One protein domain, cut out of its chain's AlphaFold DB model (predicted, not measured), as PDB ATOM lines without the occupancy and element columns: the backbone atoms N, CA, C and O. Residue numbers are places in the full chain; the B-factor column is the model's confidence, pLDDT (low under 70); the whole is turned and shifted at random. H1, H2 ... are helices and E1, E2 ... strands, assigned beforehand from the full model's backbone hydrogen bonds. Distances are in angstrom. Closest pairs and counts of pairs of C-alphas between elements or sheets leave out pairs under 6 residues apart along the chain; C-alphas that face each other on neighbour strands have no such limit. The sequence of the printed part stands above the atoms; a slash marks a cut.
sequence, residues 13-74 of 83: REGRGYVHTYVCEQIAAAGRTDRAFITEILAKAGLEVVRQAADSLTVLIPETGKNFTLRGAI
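AT A GLANCE: This is residues 13 to 74 of the 83 residues of an uncharacterized protein of Brucella sp. 83/13 (UniProt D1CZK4). A small antiparallel sheet, E1 E2 E3, has two helices over one face, H1 over E3 and H2 over E1; its other face is bare. The 62 printed residues, mixed in class, run H1 H2 E1 E2 E3: two layers, with the strands a meander, each the antiparallel neighbour of the one before. The whole is compact, with radius of gyration of the C-alphas 10.8 A and spans 31 by 21 by 18 A.

IN THESE COORDINATES: E1 is residues 48 to 52, 11.2 A; E2, 56 to 61, 16.3 A; E3, 66 to 71, 16.6 A, ending at C-alpha 71 (206.457, 165.091, 226.160). H1, residues 13 to 30, runs 26.5 A from C-alpha 13 (207.706, 165.999, 211.706); H2, 35 to 44, 14.3 A.

HOW THE PARTS SIT: In hairpin E1 and E2, N 50 and O 58 are within hydrogen-bond range, 3.0 A; in hairpin E2 and E3, N 59 and O 68, 2.9 A. H1 runs slantwise to E3, 49 degrees on the local plane; closest C-alphas Arg 16 and Phe 68, 7.1 A. H2 runs along E1, 15 degrees on the local plane, fitted to only just enough C-alphas, 6; closest C-alphas Thr 39 and Val 49, 6.7 A. H1 touches H2 with residues 23 to 27 alone, closest C-alphas Val 23 and Ile 38, 7.0 A, at a steep tilt of 61 degrees, opposite ways. Every O i to N i+4 pair is within hydrogen-bond range in H2, 13 of 14 in H1.

THE WHOLE: The printed part has no cut, and its four links are tight. The C-alphas farthest apart, Gly 31 and Gly 65, are 31.3 A apart. Residues 13 to 15 have pLDDT under 70.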
ATOM      1  N   ARG A  13     208.779 166.952 211.370       58.16
ATOM      2  CA  ARG A  13     207.706 165.999 211.706       58.16
ATOM      3  C   ARG A  13     208.273 164.596 211.866       58.16
ATOM      4  O   ARG A  13     207.936 163.934 212.845       58.16
ATOM      5  N   GLU A  14     209.180 164.192 210.980       61.88
ATOM      6  CA  GLU A  14     210.000 162.990 211.188       61.88
ATOM      7  C   GLU A  14     211.013 163.197 212.324       61.88
ATOM      8  O   GLU A  14     211.240 162.311 213.153       61.88
ATOM      9  N   GLY A  15     211.536 164.421 212.434       68.38
ATOM     10  CA  GLY A  15     212.504 164.817 213.443       68.38
ATOM     11  C   GLY A  15     212.041 164.589 214.880       68.38
ATOM     12  O   GLY A  15     212.803 164.070 215.685       68.38
ATOM     13  N   ARG A  16     210.779 164.881 215.227       77.06
ATOM     14  CA  ARG A  16     210.287 164.661 216.602       77.06
ATOM     15  C   ARG A  16     210.339 163.188 217.020       77.06
ATOM     16  O   ARG A  16     210.736 162.897 218.148       77.06
ATOM     17  N   GLY A  17     209.909 162.278 216.144       78.69
ATOM     18  CA  GLY A  17     209.938 160.839 216.416       78.69
ATOM     19  C   GLY A  17     211.371 160.333 216.534       78.69
ATOM     20  O   GLY A  17     211.714 159.654 217.498       78.69
ATOM     21  N   TYR A  18     212.228 160.765 215.611       80.62
ATOM     22  CA  TYR A  18     213.644 160.418 215.611       80.62
ATOM     23  C   TYR A  18     214.382 160.916 216.864       80.62
ATOM     24  O   TYR A  18     215.107 160.149 217.494       80.62
ATOM     25  N   VAL A  19     214.140 162.159 217.292       82.31
ATOM     26  CA  VAL A  19     214.712 162.733 218.526       82.31
ATOM     27  C   VAL A  19     214.242 161.975 219.753       82.31
ATOM     28  O   VAL A  19     215.037 161.713 220.652       82.31
ATOM     29  N   HIS A  20     212.962 161.606 219.802       84.19
ATOM     30  CA  HIS A  20     212.444 160.822 220.912       84.19
ATOM     31  C   HIS A  20     213.125 159.450 220.997       84.19
ATOM     32  O   HIS A  20     213.610 159.086 222.066       84.19
ATOM     33  N   THR A  21     213.229 158.732 219.875       85.50
ATOM     34  CA  THR A  21     213.927 157.441 219.809       85.50
ATOM     35  C   THR A  21     215.396 157.576 220.198       85.50
ATOM     36  O   THR A  21     215.858 156.829 221.055       85.50
ATOM     37  N   TYR A  22     216.106 158.570 219.660       85.50
ATOM     38  CA  TYR A  22     217.502 158.836 220.010       85.50
ATOM     39  C   TYR A  22     217.679 159.082 221.514       85.50
ATOM     40  O   TYR A  22     218.554 158.492 222.144       85.50
ATOM     41  N   VAL A  23     216.819 159.907 222.124       86.69
ATOM     42  CA  VAL A  23     216.850 160.137 223.574       86.69
ATOM     43  C   VAL A  23     216.642 158.831 224.345       86.69
ATOM     44  O   VAL A  23     217.387 158.562 225.284       86.69
ATOM     45  N   CYS A  24     215.678 157.999 223.944       87.06
ATOM     46  CA  CYS A  24     215.435 156.698 224.572       87.06
ATOM     47  C   CYS A  24     216.643 155.752 224.458       87.06
ATOM     48  O   CYS A  24     216.994 155.105 225.443       87.06
ATOM     49  N   GLU A  25     217.304 155.695 223.301       88.81
ATOM     50  CA  GLU A  25     218.514 154.887 223.097       88.81
ATOM     51  C   GLU A  25     219.668 155.351 223.995       88.81
ATOM     52  O   GLU A  25     220.318 154.527 224.639       88.81
ATOM     53  N   GLN A  26     219.894 156.665 224.100       88.88
ATOM     54  CA  GLN A  26     220.931 157.222 224.975       88.88
ATOM     55  C   GLN A  26     220.641 156.953 226.454       88.88
ATOM     56  O   GLN A  26     221.547 156.601 227.207       88.88
ATOM     57  N   ILE A  27     219.378 157.075 226.870       86.69
ATOM     58  CA  ILE A  27     218.934 156.727 228.226       86.69
ATOM     59  C   ILE A  27     219.199 155.247 228.512       86.69
ATOM     60  O   ILE A  27     219.753 154.925 229.562       86.69
ATOM     61  N   ALA A  28     218.824 154.352 227.595       86.38
ATOM     62  CA  ALA A  28     219.019 152.914 227.760       86.38
ATOM     63  C   ALA A  28     220.510 152.541 227.825       86.38
ATOM     64  O   ALA A  28     220.896 151.713 228.645       86.38
ATOM     65  N   ALA A  29     221.348 153.187 227.010       87.44
ATOM     66  CA  ALA A  29     222.792 152.968 226.999       87.44
ATOM     67  C   ALA A  29     223.491 153.507 228.260       87.44
ATOM     68  O   ALA A  29     224.411 152.873 228.771       87.44
ATOM     69  N   ALA A  30     223.069 154.670 228.767       85.25
ATOM     70  CA  ALA A  30     223.674 155.297 229.942       85.25
ATOM     71  C   ALA A  30     223.079 154.812 231.274       85.25
ATOM     72  O   ALA A  30     223.688 155.017 232.323       85.25
ATOM     73  N   GLY A  31     221.877 154.226 231.256       85.00
ATOM     74  CA  GLY A  31     221.117 153.882 232.460       85.00
ATOM     75  C   GLY A  31     220.665 155.104 233.269       85.00
ATOM     76  O   GLY A  31     220.426 154.991 234.470       85.00
ATOM     77  N   ARG A  32     220.583 156.287 232.643       82.75
ATOM     78  CA  ARG A  32     220.283 157.567 233.307       82.75
ATOM     79  C   ARG A  32     219.183 158.325 232.580       82.75
ATOM     80  O   ARG A  32     219.225 158.461 231.364       82.75
ATOM     81  N   THR A  33     218.232 158.866 233.340       81.81
ATOM     82  CA  THR A  33     217.090 159.657 232.835       81.81
ATOM     83  C   THR A  33     217.092 161.088 233.371       81.81
ATOM     84  O   THR A  33     216.059 161.754 233.386       81.81
ATOM     85  N   ASP A  34     218.225 161.553 233.896       83.69
ATOM     86  CA  ASP A  34     218.309 162.863 234.531       83.69
ATOM     87  C   ASP A  34     218.099 163.986 233.514       83.69
ATOM     88  O   ASP A  34     218.559 163.918 232.373       83.69
ATOM     89  N   ARG A  35     217.466 165.075 233.958       82.69
ATOM     90  CA  ARG A  35     217.211 166.255 233.120       82.69
ATOM     91  C   ARG A  35     218.494 166.789 232.478       82.69
ATOM     92  O   ARG A  35     218.502 167.047 231.281       82.69
ATOM     93  N   ALA A  36     219.568 166.889 233.264       85.19
ATOM     94  CA  ALA A  36     220.877 167.340 232.796       85.19
ATOM     95  C   ALA A  36     221.404 166.449 231.662       85.19
ATOM     96  O   ALA A  36     221.765 166.954 230.602       85.19
ATOM     97  N   PHE A  37     221.325 165.128 231.836       87.69
ATOM     98  CA  PHE A  37     221.736 164.171 230.814       87.69
ATOM     99  C   PHE A  37     220.925 164.341 229.524       87.69
ATOM    100  O   PHE A  37     221.502 164.420 228.441       87.69
ATOM    101  N   ILE A  38     219.598 164.479 229.632       87.50
ATOM    102  CA  ILE A  38     218.729 164.703 228.468       87.50
ATOM    103  C   ILE A  38     219.097 166.013 227.755       87.50
ATOM    104  O   ILE A  38     219.175 166.045 226.529       87.50
ATOM    105  N   THR A  39     219.366 167.097 228.486       88.06
ATOM    106  CA  THR A  39     219.798 168.355 227.860       88.06
ATOM    107  C   THR A  39     221.170 168.243 227.192       88.06
ATOM    108  O   THR A  39     221.357 168.784 226.106       88.06
ATOM    109  N   GLU A  40     222.109 167.491 227.774       89.38
ATOM    110  CA  GLU A  40     223.439 167.271 227.197       89.38
ATOM    111  C   GLU A  40     223.386 166.465 225.897       89.38
ATOM    112  O   GLU A  40     224.058 166.820 224.928       89.38
ATOM    113  N   ILE A  41     222.594 165.389 225.839       89.69
ATOM    114  CA  ILE A  41     222.469 164.582 224.613       89.69
ATOM    115  C   ILE A  41     221.771 165.355 223.493       89.69
ATOM    116  O   ILE A  41     222.134 165.179 222.332       89.69
ATOM    117  N   LEU A  42     220.811 166.226 223.831       87.94
ATOM    118  CA  LEU A  42     220.144 167.109 222.874       87.94
ATOM    119  C   LEU A  42     221.123 168.160 222.336       87.94
ATOM    120  O   LEU A  42     221.218 168.329 221.124       87.94
ATOM    121  N   ALA A  43     221.928 168.774 223.206       87.38
ATOM    122  CA  ALA A  43     222.976 169.704 222.790       87.38
ATOM    123  C   ALA A  43     224.026 169.030 221.889       87.38
ATOM    124  O   ALA A  43     224.402 169.581 220.857       87.38
ATOM    125  N   LYS A  44     224.452 167.799 222.216       85.38
ATOM    126  CA  LYS A  44     225.357 166.990 221.370       85.38
ATOM    127  C   LYS A  44     224.753 166.638 220.010       85.38
ATOM    128  O   LYS A  44     225.489 166.462 219.046       85.38
ATOM    129  N   ALA A  45     223.431 166.540 219.942       81.38
ATOM    130  CA  ALA A  45     222.671 166.362 218.712       81.38
ATOM    131  C   ALA A  45     222.483 167.669 217.909       81.38
ATOM    132  O   ALA A  45     221.848 167.644 216.859       81.38
ATOM    133  N   GLY A  46     223.018 168.802 218.381       85.12
ATOM    134  CA  GLY A  46     222.852 170.107 217.735       85.12
ATOM    135  C   GLY A  46     221.489 170.752 217.995       85.12
ATOM    136  O   GLY A  46     221.084 171.649 217.260       85.12
ATOM    137  N   LEU A  47     220.766 170.296 219.021       87.56
ATOM    138  CA  LEU A  47     219.461 170.822 219.413       87.56
ATOM    139  C   LEU A  47     219.601 171.707 220.647       87.56
ATOM    140  O   LEU A  47     220.294 171.362 221.604       87.56
ATOM    141  N   GLU A  48     218.877 172.819 220.661       89.38
ATOM    142  CA  GLU A  48     218.904 173.761 221.777       89.38
ATOM    143  C   GLU A  48     217.635 173.635 222.618       89.38
ATOM    144  O   GLU A  48     216.524 173.657 222.097       89.38
ATOM    145  N   VAL A  49     217.765 173.512 223.937       89.62
ATOM    146  CA  VAL A  49     216.606 173.465 224.838       89.62
ATOM    147  C   VAL A  49     216.194 174.890 225.198       89.62
ATOM    148  O   VAL A  49     216.834 175.533 226.023       89.62
ATOM    149  N   VAL A  50     215.088 175.361 224.625       90.69
ATOM    150  CA  VAL A  50     214.598 176.741 224.811       90.69
ATOM    151  C   VAL A  50     213.563 176.875 225.926       90.69
ATOM    152  O   VAL A  50     213.366 177.961 226.466       90.69
ATOM    153  N   ARG A  51     212.876 175.785 226.295       89.25
ATOM    154  CA  ARG A  51     211.920 175.796 227.411       89.25
ATOM    155  C   ARG A  51     211.922 174.482 228.166       89.25
ATOM    156  O   ARG A  51     211.928 173.400 227.583       89.25
ATOM    157  N   GLN A  52     211.833 174.603 229.483       88.50
ATOM    158  CA  GLN A  52     211.816 173.492 230.417       88.50
ATOM    159  C   GLN A  52     210.562 173.576 231.293       88.50
ATOM    160  O   GLN A  52     210.428 174.499 232.086       88.50
ATOM    161  N   ALA A  53     209.635 172.632 231.133       86.00
ATOM    162  CA  ALA A  53     208.456 172.474 231.987       86.00
ATOM    163  C   ALA A  53     208.537 171.162 232.787       86.00
ATOM    164  O   ALA A  53     209.383 170.314 232.496       86.00
ATOM    165  N   ALA A  54     207.672 170.991 233.788       81.25
ATOM    166  CA  ALA A  54     207.714 169.835 234.689       81.25
ATOM    167  C   ALA A  54     207.676 168.496 233.931       81.25
ATOM    168  O   ALA A  54     208.519 167.636 234.162       81.25
ATOM    169  N   ASP A  55     206.779 168.377 232.952       83.56
ATOM    170  CA  ASP A  55     206.493 167.161 232.178       83.56
ATOM    171  C   ASP A  55     207.015 167.195 230.731       83.56
ATOM    172  O   ASP A  55     206.781 166.269 229.944       83.56
ATOM    173  N   SER A  56     207.666 168.291 230.335       84.69
ATOM    174  CA  SER A  56     207.966 168.548 228.932       84.69
ATOM    175  C   SER A  56     209.189 169.431 228.699       84.69
ATOM    176  O   SER A  56     209.570 170.271 229.518       84.69
ATOM    177  N   LEU A  57     209.815 169.225 227.541       88.88
ATOM    178  CA  LEU A  57     210.987 169.953 227.067       88.88
ATOM    179  C   LEU A  57     210.709 170.498 225.672       88.88
ATOM    180  O   LEU A  57     210.393 169.733 224.767       88.88
ATOM    181  N   THR A  58     210.837 171.806 225.481       89.75
ATOM    182  CA  THR A  58     210.804 172.398 224.141       89.75
ATOM    183  C   THR A  58     212.224 172.571 223.644       89.75
ATOM    184  O   THR A  58     213.048 173.216 224.297       89.75
ATOM    185  N   VAL A  59     212.481 172.006 222.472       89.69
ATOM    186  CA  VAL A  59     213.756 172.083 221.771       89.69
ATOM    187  C   VAL A  59     213.597 172.867 220.477       89.69
ATOM    188  O   VAL A  59     212.580 172.750 219.794       89.69
ATOM    189  N   LEU A  60     214.598 173.673 220.163       88.06
ATOM    190  CA  LEU A  60     214.782 174.407 218.925       88.06
ATOM    191  C   LEU A  60     215.782 173.645 218.054       88.06
ATOM    192  O   LEU A  60     216.798 173.155 218.544       88.06
ATOM    193  N   ILE A  61     215.486 173.569 216.762       84.94
ATOM    194  CA  ILE A  61     216.395 173.110 215.717       84.94
ATOM    195  C   ILE A  61     217.035 174.367 215.118       84.94
ATOM    196  O   ILE A  61     216.360 175.058 214.347       84.94
ATOM    197  N   PRO A  62     218.303 174.691 215.429       80.44
ATOM    198  CA  PRO A  62     218.946 175.905 214.930       80.44
ATOM    199  C   PRO A  62     218.995 175.953 213.399       80.44
ATOM    200  O   PRO A  62     218.775 177.007 212.813       80.44
ATOM    201  N   GLU A  63     219.184 174.799 212.747       78.88
ATOM    202  CA  GLU A  63     219.261 174.691 211.281       78.88
ATOM    203  C   GLU A  63     217.982 175.140 210.560       78.88
ATOM    204  O   GLU A  63     218.042 175.618 209.431       78.88
ATOM    205  N   THR A  64     216.814 174.983 211.190       78.88
ATOM    206  CA  THR A  64     215.515 175.290 210.563       78.88
ATOM    207  C   THR A  64     214.745 176.401 211.274       78.88
ATOM    208  O   THR A  64     213.696 176.823 210.789       78.88
ATOM    209  N   GLY A  65     215.212 176.842 212.447       83.38
ATOM    210  CA  GLY A  65     214.502 177.768 213.332       83.38
ATOM    211  C   GLY A  65     213.205 177.204 213.925       83.38
ATOM    212  O   GLY A  65     212.458 177.926 214.587       83.38
ATOM    213  N   LYS A  66     212.894 175.924 213.692       84.81
ATOM    214  CA  LYS A  66     211.664 175.292 214.181       84.81
ATOM    215  C   LYS A  66     211.862 174.767 215.588       84.81
ATOM    216  O   LYS A  66     212.895 174.184 215.898       84.81
ATOM    217  N   ASN A  67     210.837 174.911 216.417       88.19
ATOM    218  CA  ASN A  67     210.803 174.299 217.736       88.19
ATOM    219  C   ASN A  67     209.744 173.197 217.810       88.19
ATOM    220  O   ASN A  67     208.745 173.213 217.091       88.19
ATOM    221  N   PHE A  68     209.976 172.225 218.684       86.69
ATOM    222  CA  PHE A  68     209.007 171.191 219.011       86.69
ATOM    223  C   PHE A  68     209.113 170.801 220.481       86.69
ATOM    224  O   PHE A  68     210.160 170.933 221.117       86.69
ATOM    225  N   THR A  69     208.004 170.311 221.031       88.56
ATOM    226  CA  THR A  69     207.924 169.918 222.438       88.56
ATOM    227  C   THR A  69     207.954 168.402 222.574       88.56
ATOM    228  O   THR A  69     207.076 167.690 222.082       88.56
ATOM    229  N   LEU A  70     208.966 167.922 223.283       86.81
ATOM    230  CA  LEU A  70     209.101 166.568 223.782       86.81
ATOM    231  C   LEU A  70     208.243 166.420 225.045       86.81
ATOM    232  O   LEU A  70     208.359 167.200 225.989       86.81
ATOM    233  N   ARG A  71     207.345 165.433 225.039       84.75
ATOM    234  CA  ARG A  71     206.457 165.091 226.160       84.75
ATOM    235  C   ARG A  71     206.555 163.602 226.433       84.75
ATOM    236  O   ARG A  71     206.715 162.827 225.492       84.75
ATOM    237  N   GLY A  72     206.445 163.214 227.698       80.31
ATOM    238  CA  GLY A  72     206.502 161.815 228.116       80.31
ATOM    239  C   GLY A  72     207.112 161.649 229.502       80.31
ATOM    240  O   GLY A  72     207.789 162.544 230.003       80.31
ATOM    241  N   ALA A  73     206.899 160.478 230.104       79.88
ATOM    242  CA  ALA A  73     207.354 160.181 231.462       79.88
ATOM    243  C   ALA A  73     208.874 160.341 231.645       79.88
ATOM    244  O   ALA A  73     209.312 160.745 232.716       79.88
ATOM    245  N   ILE A  74     209.666 160.095 230.594       79.94
ATOM    246  CA  ILE A  74     211.129 160.262 230.611       79.94
ATOM    247  C   ILE A  74     211.576 161.726 230.710       79.94
ATOM    248  O   ILE A  74     212.677 162.000 231.167       79.94
TER     249      ILE A  74